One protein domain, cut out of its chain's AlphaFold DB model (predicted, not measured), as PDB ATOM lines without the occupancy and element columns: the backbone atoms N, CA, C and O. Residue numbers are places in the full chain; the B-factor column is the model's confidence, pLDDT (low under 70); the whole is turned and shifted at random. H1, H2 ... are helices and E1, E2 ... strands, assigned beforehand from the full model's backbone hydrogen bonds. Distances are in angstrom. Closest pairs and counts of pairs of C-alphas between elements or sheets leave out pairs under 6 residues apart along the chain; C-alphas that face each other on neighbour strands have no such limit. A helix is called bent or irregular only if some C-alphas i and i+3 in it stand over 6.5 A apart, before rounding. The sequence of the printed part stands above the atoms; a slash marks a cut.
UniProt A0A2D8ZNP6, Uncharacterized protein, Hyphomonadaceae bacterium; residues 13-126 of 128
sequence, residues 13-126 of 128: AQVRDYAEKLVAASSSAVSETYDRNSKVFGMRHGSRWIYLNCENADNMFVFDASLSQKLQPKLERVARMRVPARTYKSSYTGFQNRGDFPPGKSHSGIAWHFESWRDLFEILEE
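What this domain is: This is residues 13 to 126 of the 128 residues of an uncharacterized protein of Hyphomonadaceae bacterium (UniProt A0A2D8ZNP6). One strongly twisted sheet of six antiparallel strands has its three helices over one face, with H1 over E2 towards one edge, H2 over E4 and E6 towards the other, and H3 at one end, touching H2. A long link, residues 89 to 107, loops out at the opposite end of the longest axis from H1 and H3, and the edge strand E5 bends sharply. The printed part has 114 residues, with three named helices and six named strands in the order H1 E1 E2 E3 E4 H2 E5 E6 H3. The class is mixed, helices and strands, in two layers, a sheet with helices on one face; the sheet's order is E1 E2 E3 E4 E6 E5. The whole is compact and rounded, with a radius of gyration of the C-alphas of 13.0 A and spans of 37 by 31 by 26 A.

Where its parts are: H1, residues 13 to 25, begins at C-alpha 13 (-35.303, 24.658, 0.902) and is 18.3 A long. E1, residues 29 to 35, is 18.0 A; E2, residues 40 to 45, 16.2 A; E3, residues 48 to 53, 16.4 A; and E4, residues 60 to 63, 9.9 A. H2, residues 65 to 78, is 18.1 A and irregular: C-alphas 70 and 73 are 7.8 A apart. E5, residues 79 to 88, is 20.1 A and bends by 78 degrees at residue 85. E6, residues 108 to 114, is 19.2 A. H3, residues 118 to 124, is 10.0 A and ends at C-alpha 124 (-24.522, 35.542, 19.637).

How they stand to each other: E1 to E4 form a meander, each strand the antiparallel neighbour of the one before; N 30 and O 44 are 2.8 A apart, N 43 and O 50 2.9 A, and N 51 and O 62 3.0 A, within hydrogen-bond range. E4 and E6 are antiparallel, with N 61 and O 112 at 2.9 A. The hairpin E5 and E6 has N 83 and O 111 at 2.8 A. E4, H2 and E5 are a split strand-helix-strand unit, two strands running the same way with E6 between them; its crossover is right-handed. H1 is on the sheet at a height of 9.4 A, only just over E2 alone, since E1 and E3 each have 2 of its C-alphas; the C-alphas of Arg 16 and Phe 41, the closest of H1 and E2, are 6.8 A apart. H2 is on the same face at a height of 8.2 A, along the strands, at 8 degrees to E6 on the local plane; their closest C-alphas, Ala 65 and Gly 109, are 5.4 A apart. H3 is also on this face; H2 touches it with residues 74 to 78 alone, closest at the C-alphas of Val 78 and Asp 119, 6.4 A, at a steep tilt of 45 degrees, opposite ways. H1 and H3 are close but not clearly touching, and H1 and H2 are apart. Each O i to N i+4 pair is within hydrogen-bond range in H1 and H3, and 6 of 10 in H2.

The domain as a whole: The C-alphas of Ser 27 and Pro 103 are the two farthest apart, 37.9 A. The printed part has no cut. E5 to E6 is the long link, E3 to E4 is short, and the others are tight. The mean pLDDT of the printed part is 82.6; residues 56 to 58 and 97 to 100 are under 70.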
ATOM      1  N   ALA A  13     -35.526  23.423   1.640       79.12
ATOM      2  CA  ALA A  13     -35.303  24.658   0.902       79.12
ATOM      3  C   ALA A  13     -35.856  25.875   1.658       79.12
ATOM      4  O   ALA A  13     -35.169  26.879   1.769       79.12
ATOM      5  N   GLN A  14     -37.048  25.766   2.254       80.19
ATOM      6  CA  GLN A  14     -37.639  26.851   3.045       80.19
ATOM      7  C   GLN A  14     -36.827  27.163   4.305       80.19
ATOM      8  O   GLN A  14     -36.640  28.330   4.642       80.19
ATOM      9  N   VAL A  15     -36.347  26.128   4.998       77.75
ATOM     10  CA  VAL A  15     -35.490  26.273   6.182       77.75
ATOM     11  C   VAL A  15     -34.180  26.964   5.791       77.75
ATOM     12  O   VAL A  15     -33.810  27.968   6.392       77.75
ATOM     13  N   ARG A  16     -33.519  26.505   4.724       80.12
ATOM     14  CA  ARG A  16     -32.305  27.145   4.202       80.12
ATOM     15  C   ARG A  16     -32.536  28.599   3.787       80.12
ATOM     16  O   ARG A  16     -31.773  29.459   4.204       80.12
ATOM     17  N   ASP A  17     -33.555  28.884   2.983       83.75
ATOM     18  CA  ASP A  17     -33.800  30.237   2.462       83.75
ATOM     19  C   ASP A  17     -34.074  31.226   3.600       83.75
ATOM     20  O   ASP A  17     -33.676  32.389   3.551       83.75
ATOM     21  N   TYR A  18     -34.741  30.759   4.655       79.25
ATOM     22  CA  TYR A  18     -34.908  31.530   5.879       79.25
ATOM     23  C   TYR A  18     -33.561  31.804   6.575       79.25
ATOM     24  O   TYR A  18     -33.370  32.893   7.114       79.25
ATOM     25  N   ALA A  19     -32.602  30.873   6.499       78.88
ATOM     26  CA  ALA A  19     -31.263  30.996   7.104       78.88
ATOM     27  C   ALA A  19     -30.444  32.038   6.401       78.88
ATOM     28  O   ALA A  19     -29.909  32.941   7.035       78.88
ATOM     29  N   GLU A  20     -30.407  31.934   5.082       83.50
ATOM     30  CA  GLU A  20     -29.691  32.864   4.229       83.50
ATOM     31  C   GLU A  20     -30.225  34.285   4.413       83.50
ATOM     32  O   GLU A  20     -29.434  35.215   4.546       83.50
ATOM     33  N   LYS A  21     -31.549  34.460   4.528       84.62
ATOM     34  CA  LYS A  21     -32.156  35.773   4.807       84.62
ATOM     35  C   LYS A  21     -31.754  36.344   6.161       84.62
ATOM     36  O   LYS A  21     -31.513  37.542   6.260       84.62
ATOM     37  N   LEU A  22     -31.697  35.517   7.201       76.81
ATOM     38  CA  LEU A  22     -31.313  35.979   8.536       76.81
ATOM     39  C   LEU A  22     -29.822  36.272   8.644       76.81
ATOM     40  O   LEU A  22     -29.449  37.284   9.230       76.81
ATOM     41  N   VAL A  23     -28.988  35.441   8.025       82.75
ATOM     42  CA  VAL A  23     -27.556  35.711   7.881       82.75
ATOM     43  C   VAL A  23     -27.348  37.024   7.129       82.75
ATOM     44  O   VAL A  23     -26.603  37.864   7.603       82.75
ATOM     45  N   ALA A  24     -28.064  37.259   6.026       81.81
ATOM     46  CA  ALA A  24     -27.982  38.517   5.280       81.81
ATOM     47  C   ALA A  24     -28.457  39.745   6.083       81.81
ATOM     48  O   ALA A  24     -28.030  40.862   5.800       81.81
ATOM     49  N   ALA A  25     -29.342  39.554   7.065       79.06
ATOM     50  CA  ALA A  25     -29.820  40.617   7.945       79.06
ATOM     51  C   ALA A  25     -28.882  40.898   9.137       79.06
ATOM     52  O   ALA A  25     -28.958  41.983   9.716       79.06
ATOM     53  N   SER A  26     -28.010  39.956   9.516       74.56
ATOM     54  CA  SER A  26     -26.998  40.153  10.561       74.56
ATOM     55  C   SER A  26     -25.683  40.610   9.936       74.56
ATOM     56  O   SER A  26     -25.108  39.938   9.086       74.56
ATOM     57  N   SER A  27     -25.146  41.739  10.399       70.56
ATOM     58  CA  SER A  27     -23.861  42.261   9.912       70.56
ATOM     59  C   SER A  27     -22.651  41.406  10.316       70.56
ATOM     60  O   SER A  27     -21.557  41.618   9.797       70.56
ATOM     61  N   SER A  28     -22.829  40.465  11.249       80.75
ATOM     62  CA  SER A  28     -21.746  39.685  11.868       80.75
ATOM     63  C   SER A  28     -21.756  38.202  11.486       80.75
ATOM     64  O   SER A  28     -20.829  37.470  11.849       80.75
ATOM     65  N   ALA A  29     -22.786  37.752  10.764       84.06
ATOM     66  CA  ALA A  29     -22.934  36.378  10.306       84.06
ATOM     67  C   ALA A  29     -22.639  36.256   8.806       84.06
ATOM     68  O   ALA A  29     -23.049  37.090   8.006       84.06
ATOM     69  N   VAL A  30     -21.970  35.175   8.410       87.50
ATOM     70  CA  VAL A  30     -21.661  34.861   7.010       87.50
ATOM     71  C   VAL A  30     -22.018  33.406   6.726       87.50
ATOM     72  O   VAL A  30     -21.757  32.518   7.536       87.50
ATOM     73  N   SER A  31     -22.629  33.154   5.571       86.19
ATOM     74  CA  SER A  31     -22.881  31.803   5.064       86.19
ATOM     75  C   SER A  31     -21.600  31.253   4.445       86.19
ATOM     76  O   SER A  31     -21.018  31.917   3.589       86.19
ATOM     77  N   GLU A  32     -21.157  30.061   4.852       83.94
ATOM     78  CA  GLU A  32     -19.865  29.524   4.390       83.94
ATOM     79  C   GLU A  32     -19.909  28.098   3.866       83.94
ATOM     80  O   GLU A  32     -19.076  27.715   3.048       83.94
ATOM     81  N   THR A  33     -20.836  27.266   4.333       84.94
ATOM     82  CA  THR A  33     -20.879  25.862   3.915       84.94
ATOM     83  C   THR A  33     -22.299  25.431   3.645       84.94
ATOM     84  O   THR A  33     -23.220  25.737   4.398       84.94
ATOM     85  N   TYR A  34     -22.475  24.668   2.575       84.12
ATOM     86  CA  TYR A  34     -23.770  24.137   2.210       84.12
ATOM     87  C   TYR A  34     -23.628  22.719   1.675       84.12
ATOM     88  O   TYR A  34     -23.148  22.501   0.563       84.12
ATOM     89  N   ASP A  35     -24.060  21.753   2.479       86.31
ATOM     90  CA  ASP A  35     -24.070  20.347   2.100       86.31
ATOM     91  C   ASP A  35     -25.510  19.901   1.838       86.31
ATOM     92  O   ASP A  35     -26.278  19.610   2.759       86.31
ATOM     93  N   ARG A  36     -25.862  19.834   0.548       82.25
ATOM     94  CA  ARG A  36     -27.181  19.388   0.079       82.25
ATOM     95  C   ARG A  36     -27.467  17.931   0.421       82.25
ATOM     96  O   ARG A  36     -28.620  17.599   0.684       82.25
ATOM     97  N   ASN A  37     -26.443  17.083   0.416       84.62
ATOM     98  CA  ASN A  37     -26.601  15.649   0.643       84.62
ATOM     99  C   ASN A  37     -26.896  15.384   2.117       84.62
ATOM    100  O   ASN A  37     -27.803  14.625   2.447       84.62
ATOM    101  N   SER A  38     -26.181  16.080   3.000       80.06
ATOM    102  CA  SER A  38     -26.377  15.973   4.448       80.06
ATOM    103  C   SER A  38     -27.455  16.909   4.995       80.06
ATOM    104  O   SER A  38     -27.724  16.864   6.198       80.06
ATOM    105  N   LYS A  39     -28.049  17.752   4.135       86.31
ATOM    106  CA  LYS A  39     -29.022  18.807   4.465       86.31
ATOM    107  C   LYS A  39     -28.541  19.711   5.604       86.31
ATOM    108  O   LYS A  39     -29.272  19.975   6.559       86.31
ATOM    109  N   VAL A  40     -27.301  20.178   5.499       87.69
ATOM    110  CA  VAL A  40     -26.661  21.051   6.490       87.69
ATOM    111  C   VAL A  40     -26.330  22.396   5.872       87.69
ATOM    112  O   VAL A  40     -25.732  22.473   4.798       87.69
ATOM    113  N   PHE A  41     -26.664  23.452   6.602       89.00
ATOM    114  CA  PHE A  41     -26.234  24.812   6.317       89.00
ATOM    115  C   PHE A  41     -25.262  25.271   7.407       89.00
ATOM    116  O   PHE A  41     -25.583  25.213   8.589       89.00
ATOM    117  N   GLY A  42     -24.056  25.671   7.023       90.12
ATOM    118  CA  GLY A  42     -23.004  26.146   7.913       90.12
ATOM    119  C   GLY A  42     -22.819  27.648   7.785       90.12
ATOM    120  O   GLY A  42     -22.635  28.173   6.685       90.12
ATOM    121  N   MET A  43     -22.821  28.320   8.927       89.69
ATOM    122  CA  MET A  43     -22.608  29.755   9.038       89.69
ATOM    123  C   MET A  43     -21.506  30.052  10.046       89.69
ATOM    124  O   MET A  43     -21.294  29.316  11.018       89.69
ATOM    125  N   ARG A  44     -20.828  31.170   9.818       88.38
ATOM    126  CA  ARG A  44     -19.823  31.709  10.717       88.38
ATOM    127  C   ARG A  44     -20.324  33.015  11.314       88.38
ATOM    128  O   ARG A  44     -20.747  33.903  10.586       88.38
ATOM    129  N   HIS A  45     -20.266  33.131  12.635       85.62
ATOM    130  CA  HIS A  45     -20.528  34.375  13.358       85.62
ATOM    131  C   HIS A  45     -19.247  34.794  14.087       85.62
ATOM    132  O   HIS A  45     -18.837  34.161  15.069       85.62
ATOM    133  N   GLY A  46     -18.566  35.820  13.574       84.12
ATOM    134  CA  GLY A  46     -17.196  36.146  13.986       84.12
ATOM    135  C   GLY A  46     -16.230  34.980  13.731       84.12
ATOM    136  O   GLY A  46     -15.994  34.595  12.591       84.12
ATOM    137  N   SER A  47     -15.665  34.390  14.789       83.75
ATOM    138  CA  SER A  47     -14.792  33.203  14.703       83.75
ATOM    139  C   SER A  47     -15.510  31.873  14.964       83.75
ATOM    140  O   SER A  47     -14.876  30.818  14.959       83.75
ATOM    141  N   ARG A  48     -16.822  31.900  15.230       86.12
ATOM    142  CA  ARG A  48     -17.583  30.734  15.691       86.12
ATOM    143  C   ARG A  48     -18.338  30.089  14.541       86.12
ATOM    144  O   ARG A  48     -19.091  30.764  13.846       86.12
ATOM    145  N   TRP A  49     -18.185  28.776  14.406       89.56
ATOM    146  CA  TRP A  49     -19.014  27.964  13.525       89.56
ATOM    147  C   TRP A  49     -20.327  27.592  14.193       89.56
ATOM    148  O   TRP A  49     -20.360  27.227  15.372       89.56
ATOM    149  N   ILE A  50     -21.400  27.657  13.415       90.25
ATOM    150  CA  ILE A  50     -22.732  27.217  13.805       90.25
ATOM    151  C   ILE A  50     -23.331  26.517  12.594       90.25
ATOM    152  O   ILE A  50     -23.277  27.026  11.475       90.25
ATOM    153  N   TYR A  51     -23.901  25.342  12.816       90.31
ATOM    154  CA  TYR A  51     -24.567  24.598  11.759       90.31
ATOM    155  C   TYR A  51     -26.051  24.542  12.025       90.31
ATOM    156  O   TYR A  51     -26.498  24.451  13.157       90.31
ATOM    157  N   LEU A  52     -26.825  24.556  10.964       88.50
ATOM    158  CA  LEU A  52     -28.239  24.296  10.989       88.50
ATOM    159  C   LEU A  52     -28.458  22.933  10.339       88.50
ATOM    160  O   LEU A  52     -28.053  22.706   9.195       88.50
ATOM    161  N   ASN A  53     -29.082  22.022  11.082       85.06
ATOM    162  CA  ASN A  53     -29.524  20.755  10.521       85.06
ATOM    163  C   ASN A  53     -30.941  20.927   9.968       85.06
ATOM    164  O   ASN A  53     -31.905  21.052  10.718       85.06
ATOM    165  N   CYS A  54     -31.057  20.889   8.645       78.56
ATOM    166  CA  CYS A  54     -32.300  21.131   7.929       78.56
ATOM    167  C   CYS A  54     -33.068  19.833   7.598       78.56
ATOM    168  O   CYS A  54     -34.007  19.869   6.802       78.56
ATOM    169  N   GLU A  55     -32.675  18.673   8.143       75.25
ATOM    170  CA  GLU A  55     -33.313  17.377   7.848       75.25
ATOM    171  C   GLU A  55     -34.765  17.289   8.316       75.25
ATOM    172  O   GLU A  55     -35.590  16.715   7.605       75.25
ATOM    173  N   ASN A  56     -35.080  17.871   9.474       64.81
ATOM    174  CA  ASN A  56     -36.334  17.598  10.179       64.81
ATOM    175  C   ASN A  56     -37.347  18.748  10.139       64.81
ATOM    176  O   ASN A  56     -38.290  18.739  10.919       64.81
ATOM    177  N   ALA A  57     -37.173  19.746   9.260       58.00
ATOM    178  CA  ALA A  57     -37.977  20.984   9.235       58.00
ATOM    179  C   ALA A  57     -37.932  21.823  10.528       58.00
ATOM    180  O   ALA A  57     -38.536  22.895  10.610       58.00
ATOM    181  N   ASP A  58     -37.213  21.323  11.522       65.50
ATOM    182  CA  ASP A  58     -37.050  21.898  12.829       65.50
ATOM    183  C   ASP A  58     -35.855  22.839  12.824       65.50
ATOM    184  O   ASP A  58     -34.810  22.570  12.232       65.50
ATOM    185  N   ASN A  59     -36.047  23.963  13.498       70.12
ATOM    186  CA  ASN A  59     -35.113  25.056  13.704       70.12
ATOM    187  C   ASN A  59     -33.930  24.624  14.601       70.12
ATOM    188  O   ASN A  59     -33.716  25.173  15.682       70.12
ATOM    189  N   MET A  60     -33.212  23.582  14.186       85.12
ATOM    190  CA  MET A  60     -32.229  22.884  14.995       85.12
ATOM    191  C   MET A  60     -30.822  23.375  14.670       85.12
ATOM    192  O   MET A  60     -30.194  22.936  13.702       85.12
ATOM    193  N   PHE A  61     -30.318  24.268  15.516       88.81
ATOM    194  CA  PHE A  61     -28.944  24.735  15.429       88.81
ATOM    195  C   PHE A  61     -28.026  23.865  16.254       88.81
ATOM    196  O   PHE A  61     -28.326  23.466  17.376       88.81
ATOM    197  N   VAL A  62     -26.874  23.597  15.682       90.88
ATOM    198  CA  VAL A  62     -25.829  22.774  16.233       90.88
ATOM    199  C   VAL A  62     -24.642  23.678  16.491       90.88
ATOM    200  O   VAL A  62     -24.192  24.409  15.607       90.88
ATOM    201  N   PHE A  63     -24.137  23.603  17.712       90.50
ATOM    202  CA  PHE A  63     -22.949  24.314  18.158       90.50
ATOM    203  C   PHE A  63     -21.862  23.301  18.470       90.50
ATOM    204  O   PHE A  63     -22.149  22.157  18.849       90.50
ATOM    205  N   ASP A  64     -20.611  23.748  18.384       89.50
ATOM    206  CA  ASP A  64     -19.524  23.002  18.998       89.50
ATOM    207  C   ASP A  64     -19.832  22.778  20.488       89.50
ATOM    208  O   ASP A  64     -20.451  23.621  21.143       89.50
ATOM    209  N   ALA A  65     -19.404  21.639  21.033       86.56
ATOM    210  CA  ALA A  65     -19.696  21.279  22.416       86.56
ATOM    211  C   ALA A  65     -19.184  22.327  23.422       86.56
ATOM    212  O   ALA A  65     -19.903  22.658  24.366       86.56
ATOM    213  N   SER A  66     -17.993  22.894  23.196       86.25
ATOM    214  CA  SER A  66     -17.417  23.919  24.076       86.25
ATOM    215  C   SER A  66     -18.228  25.215  24.039       86.25
ATOM    216  O   SER A  66     -18.550  25.790  25.083       86.25
ATOM    217  N   LEU A  67     -18.640  25.642  22.841       87.44
ATOM    218  CA  LEU A  67     -19.462  26.832  22.659       87.44
ATOM    219  C   LEU A  67     -20.857  26.634  23.255       87.44
ATOM    220  O   LEU A  67     -21.352  27.515  23.955       87.44
ATOM    221  N   SER A  68     -21.458  25.467  23.027       89.62
ATOM    222  CA  SER A  68     -22.751  25.105  23.601       89.62
ATOM    223  C   SER A  68     -22.722  25.149  25.122       89.62
ATOM    224  O   SER A  68     -23.684  25.621  25.713       89.62
ATOM    225  N   GLN A  69     -21.658  24.652  25.756       89.12
ATOM    226  CA  GLN A  69     -21.526  24.667  27.211       89.12
ATOM    227  C   GLN A  69     -21.346  26.094  27.735       89.12
ATOM    228  O   GLN A  69     -21.996  26.481  28.701       89.12
ATOM    229  N   LYS A  70     -20.518  26.906  27.065       88.75
ATOM    230  CA  LYS A  70     -20.309  28.316  27.426       88.75
ATOM    231  C   LYS A  70     -21.598  29.137  27.328       88.75
ATOM    232  O   LYS A  70     -21.850  29.982  28.182       88.75
ATOM    233  N   LEU A  71     -22.395  28.913  26.284       88.75
ATOM    234  CA  LEU A  71     -23.641  29.643  26.045       88.75
ATOM    235  C   LEU A  71     -24.862  28.997  26.709       88.75
ATOM    236  O   LEU A  71     -25.934  29.594  26.657       88.75
ATOM    237  N   GLN A  72     -24.722  27.827  27.344       90.56
ATOM    238  CA  GLN A  72     -25.840  27.028  27.857       90.56
ATOM    239  C   GLN A  72     -26.867  27.848  28.660       90.56
ATOM    240  O   GLN A  72     -28.041  27.782  28.300       90.56
ATOM    241  N   PRO A  73     -26.485  28.697  29.639       89.94
ATOM    242  CA  PRO A  73     -27.465  29.463  30.414       89.94
ATOM    243  C   PRO A  73     -28.276  30.461  29.579       89.94
ATOM    244  O   PRO A  73     -29.410  30.774  29.923       89.94
ATOM    245  N   LYS A  74     -27.693  30.993  28.496       89.44
ATOM    246  CA  LYS A  74     -28.392  31.894  27.571       89.44
ATOM    247  C   LYS A  74     -29.266  31.101  26.605       89.44
ATOM    248  O   LYS A  74     -30.412  31.467  26.381       89.44
ATOM    249  N   LEU A  75     -28.740  29.997  26.074       89.12
ATOM    250  CA  LEU A  75     -29.461  29.118  25.155       89.12
ATOM    251  C   LEU A  75     -30.721  28.551  25.814       89.12
ATOM    252  O   LEU A  75     -31.778  28.605  25.207       89.12
ATOM    253  N   GLU A  76     -30.650  28.103  27.067       90.00
ATOM    254  CA  GLU A  76     -31.806  27.571  27.808       90.00
ATOM    255  C   GLU A  76     -32.929  28.594  28.039       90.00
ATOM    256  O   GLU A  76     -34.058  28.193  28.302       90.00
ATOM    257  N   ARG A  77     -32.656  29.903  27.924       87.50
ATOM    258  CA  ARG A  77     -33.684  30.949  28.075       87.50
ATOM    259  C   ARG A  77     -34.548  31.140  26.834       87.50
ATOM    260  O   ARG A  77     -35.680  31.585  26.973       87.50
ATOM    261  N   VAL A  78     -34.011  30.865  25.646       85.75
ATOM    262  CA  VAL A  78     -34.685  31.173  24.366       85.75
ATOM    263  C   VAL A  78     -34.890  29.942  23.486       85.75
ATOM    264  O   VAL A  78     -35.755  29.922  22.613       85.75
ATOM    265  N   ALA A  79     -34.084  28.900  23.680       87.00
ATOM    266  CA  ALA A  79     -34.271  27.638  22.998       87.00
ATOM    267  C   ALA A  79     -35.474  26.921  23.610       87.00
ATOM    268  O   ALA A  79     -35.594  26.787  24.826       87.00
ATOM    269  N   ARG A  80     -36.324  26.376  22.745       86.12
ATOM    270  CA  ARG A  80     -37.440  25.520  23.142       86.12
ATOM    271  C   ARG A  80     -36.947  24.258  23.839       86.12
ATOM    272  O   ARG A  80     -37.566  23.782  24.785       86.12
ATOM    273  N   MET A  81     -35.866  23.673  23.324       86.81
ATOM    274  CA  MET A  81     -35.278  22.470  23.905       86.81
ATOM    275  C   MET A  81     -33.823  22.268  23.492       86.81
ATOM    276  O   MET A  81     -33.411  22.587  22.377       86.81
ATOM    277  N   ARG A  82     -33.064  21.633  24.383       87.81
ATOM    278  CA  ARG A  82     -31.757  21.047  24.088       87.81
ATOM    279  C   ARG A  82     -31.938  19.600  23.642       87.81
ATOM    280  O   ARG A  82     -32.630  18.835  24.308       87.81
ATOM    281  N   VAL A  83     -31.261  19.192  22.574       84.75
ATOM    282  CA  VAL A  83     -31.129  17.773  22.227       84.75
ATOM    283  C   VAL A  83     -30.054  17.165  23.139       84.75
ATOM    284  O   VAL A  83     -28.903  17.608  23.090       84.75
ATOM    285  N   PRO A  84     -30.388  16.173  23.990       70.12
ATOM    286  CA  PRO A  84     -29.441  15.645  24.977       70.12
ATOM    287  C   PRO A  84     -28.254  14.927  24.331       70.12
ATOM    288  O   PRO A  84     -27.129  14.985  24.827       70.12
ATOM    289  N   ALA A  85     -28.508  14.250  23.211       80.69
ATOM    290  CA  ALA A  85     -27.501  13.510  22.473       80.69
ATOM    291  C   ALA A  85     -26.651  14.436  21.592       80.69
ATOM    292  O   ALA A  85     -27.146  15.392  20.990       80.69
ATOM    293  N   ARG A  86     -25.365  14.095  21.452       84.06
ATOM    294  CA  ARG A  86     -24.524  14.685  20.409       84.06
ATOM    295  C   ARG A  86     -25.084  14.320  19.039       84.06
ATOM    296  O   ARG A  86     -25.454  13.176  18.785       84.06
ATOM    297  N   THR A  87     -25.094  15.295  18.145       85.88
ATOM    298  CA  THR A  87     -25.400  15.085  16.730       85.88
ATOM    299  C   THR A  87     -24.102  14.902  15.959       85.88
ATOM    300  O   THR A  87     -23.127  15.598  16.234       85.88
ATOM    301  N   TYR A  88     -24.077  13.970  15.004       85.62
ATOM    302  CA  TYR A  88     -22.866  13.600  14.268       85.62
ATOM    303  C   TYR A  88     -23.065  13.742  12.758       85.62
ATOM    304  O   TYR A  88     -23.863  13.013  12.149       85.62
ATOM    305  N   LYS A  89     -22.292  14.629  12.127       86.00
ATOM    306  CA  LYS A  89     -22.241  14.791  10.667       86.00
ATOM    307  C   LYS A  89     -20.825  15.141  10.225       86.00
ATOM    308  O   LYS A  89     -20.160  15.939  10.869       86.00
ATOM    309  N   SER A  90     -20.383  14.560   9.113       85.75
ATOM    310  CA  SER A  90     -19.106  14.904   8.470       85.75
ATOM    311  C   SER A  90     -19.081  16.349   7.964       85.75
ATOM    312  O   SER A  90     -18.018  16.947   7.890       85.75
ATOM    313  N   SER A  91     -20.244  16.939   7.682       87.50
ATOM    314  CA  SER A  91     -20.377  18.319   7.198       87.50
ATOM    315  C   SER A  91     -20.105  19.388   8.262       87.50
ATOM    316  O   SER A  91     -20.060  20.567   7.918       87.50
ATOM    317  N   TYR A  92     -19.926  19.024   9.540       88.38
ATOM    318  CA  TYR A  92     -19.595  19.986  10.600       88.38
ATOM    319  C   TYR A  92     -18.085  20.288  10.668       88.38
ATOM    320  O   TYR A  92     -17.491  20.308  11.744       88.38
ATOM    321  N   THR A  93     -17.459  20.503   9.512       86.81
ATOM    322  CA  THR A  93     -15.998  20.597   9.330       86.81
ATOM    323  C   THR A  93     -15.325  21.721  10.120       86.81
ATOM    324  O   THR A  93     -14.138  21.640  10.424       86.81
ATOM    325  N   GLY A  94     -16.073  22.761  10.476       83.88
ATOM    326  CA  GLY A  94     -15.616  23.899  11.267       83.88
ATOM    327  C   GLY A  94     -15.596  23.652  12.777       83.88
ATOM    328  O   GLY A  94     -15.044  24.462  13.524       83.88
ATOM    329  N   PHE A  95     -16.172  22.545  13.256       88.31
ATOM    330  CA  PHE A  95     -16.044  22.157  14.656       88.31
ATOM    331  C   PHE A  95     -14.682  21.516  14.907       88.31
ATOM    332  O   PHE A  95     -14.320  20.510  14.299       88.31
ATOM    333  N   GLN A  96     -13.931  22.097  15.844       73.38
ATOM    334  CA  GLN A  96     -12.570  21.670  16.189       73.38
ATOM    335  C   GLN A  96     -12.528  20.490  17.169       73.38
ATOM    336  O   GLN A  96     -11.480  20.177  17.741       73.38
ATOM    337  N   ASN A  97     -13.667  19.854  17.420       69.31
ATOM    338  CA  ASN A  97     -13.766  18.838  18.446       69.31
ATOM    339  C   ASN A  97     -13.114  17.519  18.016       69.31
ATOM    340  O   ASN A  97     -13.256  17.050  16.891       69.31
ATOM    341  N   ARG A  98     -12.371  16.934  18.959       64.44
ATOM    342  CA  ARG A  98     -11.667  15.655  18.833       64.44
ATOM    343  C   ARG A  98     -12.363  14.628  19.726       64.44
ATOM    344  O   ARG A  98     -12.794  14.981  20.824       64.44
ATOM    345  N   GLY A  99     -12.481  13.384  19.275       63.56
ATOM    346  CA  GLY A  99     -13.047  12.302  20.081       63.56
ATOM    347  C   GLY A  99     -13.314  11.031  19.284       63.56
ATOM    348  O   GLY A  99     -13.093  10.996  18.074       63.56
ATOM    349  N   ASP A 100     -13.813  10.009  19.977       67.69
ATOM    350  CA  ASP A 100     -14.263   8.761  19.362       67.69
ATOM    351  C   ASP A 100     -15.601   8.988  18.660       67.69
ATOM    352  O   ASP A 100     -16.658   9.132  19.284       67.69
ATOM    353  N   PHE A 101     -15.547   9.072  17.335       79.50
ATOM    354  CA  PHE A 101     -16.728   9.235  16.504       79.50
ATOM    355  C   PHE A 101     -17.277   7.871  16.071       79.50
ATOM    356  O   PHE A 101     -16.503   6.951  15.799       79.50
ATOM    357  N   PRO A 102     -18.608   7.732  15.935       78.12
ATOM    358  CA  PRO A 102     -19.188   6.573  15.269       78.12
ATOM    359  C   PRO A 102     -18.605   6.383  13.854       78.12
ATOM    360  O   PRO A 102     -18.237   7.376  13.214       78.12
ATOM    361  N   PRO A 103     -18.569   5.149  13.316       77.06
ATOM    362  CA  PRO A 103     -18.055   4.889  11.973       77.06
ATOM    363  C   PRO A 103     -18.688   5.800  10.910       77.06
ATOM    364  O   PRO A 103     -19.905   5.991  10.875       77.06
ATOM    365  N   GLY A 104     -17.855   6.386  10.045       76.06
ATOM    366  CA  GLY A 104     -18.297   7.307   8.989       76.06
ATOM    367  C   GLY A 104     -18.675   8.716   9.470       76.06
ATOM    368  O   GLY A 104     -19.240   9.494   8.701       76.06
ATOM    369  N   LYS A 105     -18.389   9.064  10.730       78.62
ATOM    370  CA  LYS A 105     -18.568  10.411  11.286       78.62
ATOM    371  C   LYS A 105     -17.216  10.993  11.691       78.62
ATOM    372  O   LYS A 105     -16.321  10.264  12.097       78.62
ATOM    373  N   SER A 106     -17.084  12.314  11.585       80.38
ATOM    374  CA  SER A 106     -15.806  13.004  11.843       80.38
ATOM    375  C   SER A 106     -15.944  14.236  12.729       80.38
ATOM    376  O   SER A 106     -14.946  14.757  13.207       80.38
ATOM    377  N   HIS A 107     -17.175  14.695  12.952       87.31
ATOM    378  CA  HIS A 107     -17.464  15.871  13.756       87.31
ATOM    379  C   HIS A 107     -18.755  15.655  14.540       87.31
ATOM    380  O   HIS A 107     -19.643  14.891  14.131       87.31
ATOM    381  N   SER A 108     -18.865  16.341  15.675       88.12
ATOM    382  CA  SER A 108     -20.041  16.264  16.540       88.12
ATOM    383  C   SER A 108     -20.459  17.638  17.038       88.12
ATOM    384  O   SER A 108     -19.658  18.558  17.038       88.12
ATOM    385  N   GLY A 109     -21.689  17.794  17.500       89.44
ATOM    386  CA  GLY A 109     -22.112  19.028  18.150       89.44
ATOM    387  C   GLY A 109     -23.359  18.830  18.991       89.44
ATOM    388  O   GLY A 109     -23.995  17.774  18.942       89.44
ATOM    389  N   ILE A 110     -23.707  19.847  19.771       90.44
ATOM    390  CA  ILE A 110     -24.922  19.845  20.585       90.44
ATOM    391  C   ILE A 110     -25.991  20.623  19.842       90.44
ATOM    392  O   ILE A 110     -25.778  21.776  19.467       90.44
ATOM    393  N   ALA A 111     -27.122  19.963  19.619       90.31
ATOM    394  CA  ALA A 111     -28.253  20.553  18.935       90.31
ATOM    395  C   ALA A 111     -29.210  21.233  19.921       90.31
ATOM    396  O   ALA A 111     -29.479  20.727  21.011       90.31
ATOM    397  N   TRP A 112     -29.743  22.367  19.496       90.44
ATOM    398  CA  TRP A 112     -30.696  23.196  20.213       90.44
ATOM    399  C   TRP A 112     -31.811  23.580  19.255       90.44
ATOM    400  O   TRP A 112     -31.558  23.985  18.120       90.44
ATOM    401  N   HIS A 113     -33.043  23.423  19.711       87.75
ATOM    402  CA  HIS A 113     -34.236  23.774  18.960       87.75
ATOM    403  C   HIS A 113     -34.727  25.141  19.410       87.75
ATOM    404  O   HIS A 113     -34.855  25.383  20.610       87.75
ATOM    405  N   PHE A 114     -35.022  26.015  18.456       81.94
ATOM    406  CA  PHE A 114     -35.506  27.365  18.721       81.94
ATOM    407  C   PHE A 114     -36.858  27.594  18.059       81.94
ATOM    408  O   PHE A 114     -37.089  27.180  16.922       81.94
ATOM    409  N   GLU A 115     -37.746  28.323  18.726       77.25
ATOM    410  CA  GLU A 115     -38.999  28.757  18.098       77.25
ATOM    411  C   GLU A 115     -38.727  29.803  17.008       77.25
ATOM    412  O   GLU A 115     -39.266  29.719  15.901       77.25
ATOM    413  N   SER A 116     -37.796  30.717  17.291       75.62
ATOM    414  CA  SER A 116     -37.355  31.811  16.430       75.62
ATOM    415  C   SER A 116     -35.832  31.826  16.311       75.62
ATOM    416  O   SER A 116     -35.103  31.610  17.273       75.62
ATOM    417  N   TRP A 117     -35.326  32.089  15.108       75.88
ATOM    418  CA  TRP A 117     -33.882  32.175  14.857       75.88
ATOM    419  C   TRP A 117     -33.298  33.538  15.199       75.88
ATOM    420  O   TRP A 117     -32.084  33.670  15.330       75.88
ATOM    421  N   ARG A 118     -34.152  34.552  15.335       76.94
ATOM    422  CA  ARG A 118     -33.733  35.898  15.720       76.94
ATOM    423  C   ARG A 118     -33.087  35.886  17.105       76.94
ATOM    424  O   ARG A 118     -32.011  36.446  17.279       76.94
ATOM    425  N   ASP A 119     -33.696  35.158  18.030       78.19
ATOM    426  CA  ASP A 119     -33.282  35.054  19.427       78.19
ATOM    427  C   ASP A 119     -31.874  34.448  19.543       78.19
ATOM    428  O   ASP A 119     -31.081  34.829  20.403       78.19
ATOM    429  N   LEU A 120     -31.516  33.543  18.622       79.44
ATOM    430  CA  LEU A 120     -30.161  33.014  18.532       79.44
ATOM    431  C   LEU A 120     -29.145  34.112  18.194       79.44
ATOM    432  O   LEU A 120     -28.115  34.214  18.859       79.44
ATOM    433  N   PHE A 121     -29.401  34.923  17.166       77.56
ATOM    434  CA  PHE A 121     -28.471  35.990  16.791       77.56
ATOM    435  C   PHE A 121     -28.350  37.046  17.887       77.56
ATOM    436  O   PHE A 121     -27.245  37.499  18.164       77.56
ATOM    437  N   GLU A 122     -29.437  37.354  18.591       79.50
ATOM    438  CA  GLU A 122     -29.397  38.256  19.745       79.50
ATOM    439  C   GLU A 122     -28.481  37.723  20.870       79.50
ATOM    440  O   GLU A 122     -27.705  38.492  21.441       79.50
ATOM    441  N   ILE A 123     -28.466  36.407  21.122       81.12
ATOM    442  CA  ILE A 123     -27.505  35.775  22.048       81.12
ATOM    443  C   ILE A 123     -26.068  35.855  21.527       81.12
ATOM    444  O   ILE A 123     -25.142  36.116  22.300       81.12
ATOM    445  N   LEU A 124     -25.857  35.574  20.241       77.50
ATOM    446  CA  LEU A 124     -24.522  35.542  19.637       77.50
ATOM    447  C   LEU A 124     -23.877  36.927  19.565       77.50
ATOM    448  O   LEU A 124     -22.656  37.024  19.678       77.50
ATOM    449  N   GLU A 125     -24.698  37.962  19.412       78.88
ATOM    450  CA  GLU A 125     -24.318  39.376  19.410       78.88
ATOM    451  C   GLU A 125     -24.288  39.985  20.826       78.88
ATOM    452  O   GLU A 125     -24.038  41.177  20.968       78.88
ATOM    453  N   GLU A 126     -24.526  39.183  21.874       72.50
ATOM    454  CA  GLU A 126     -24.542  39.605  23.286       72.50
ATOM    455  C   GLU A 126     -25.543  40.732  23.602       72.50
ATOM    456  O   GLU A 126     -25.377  41.475  24.567       72.50
TER     457      GLU A 126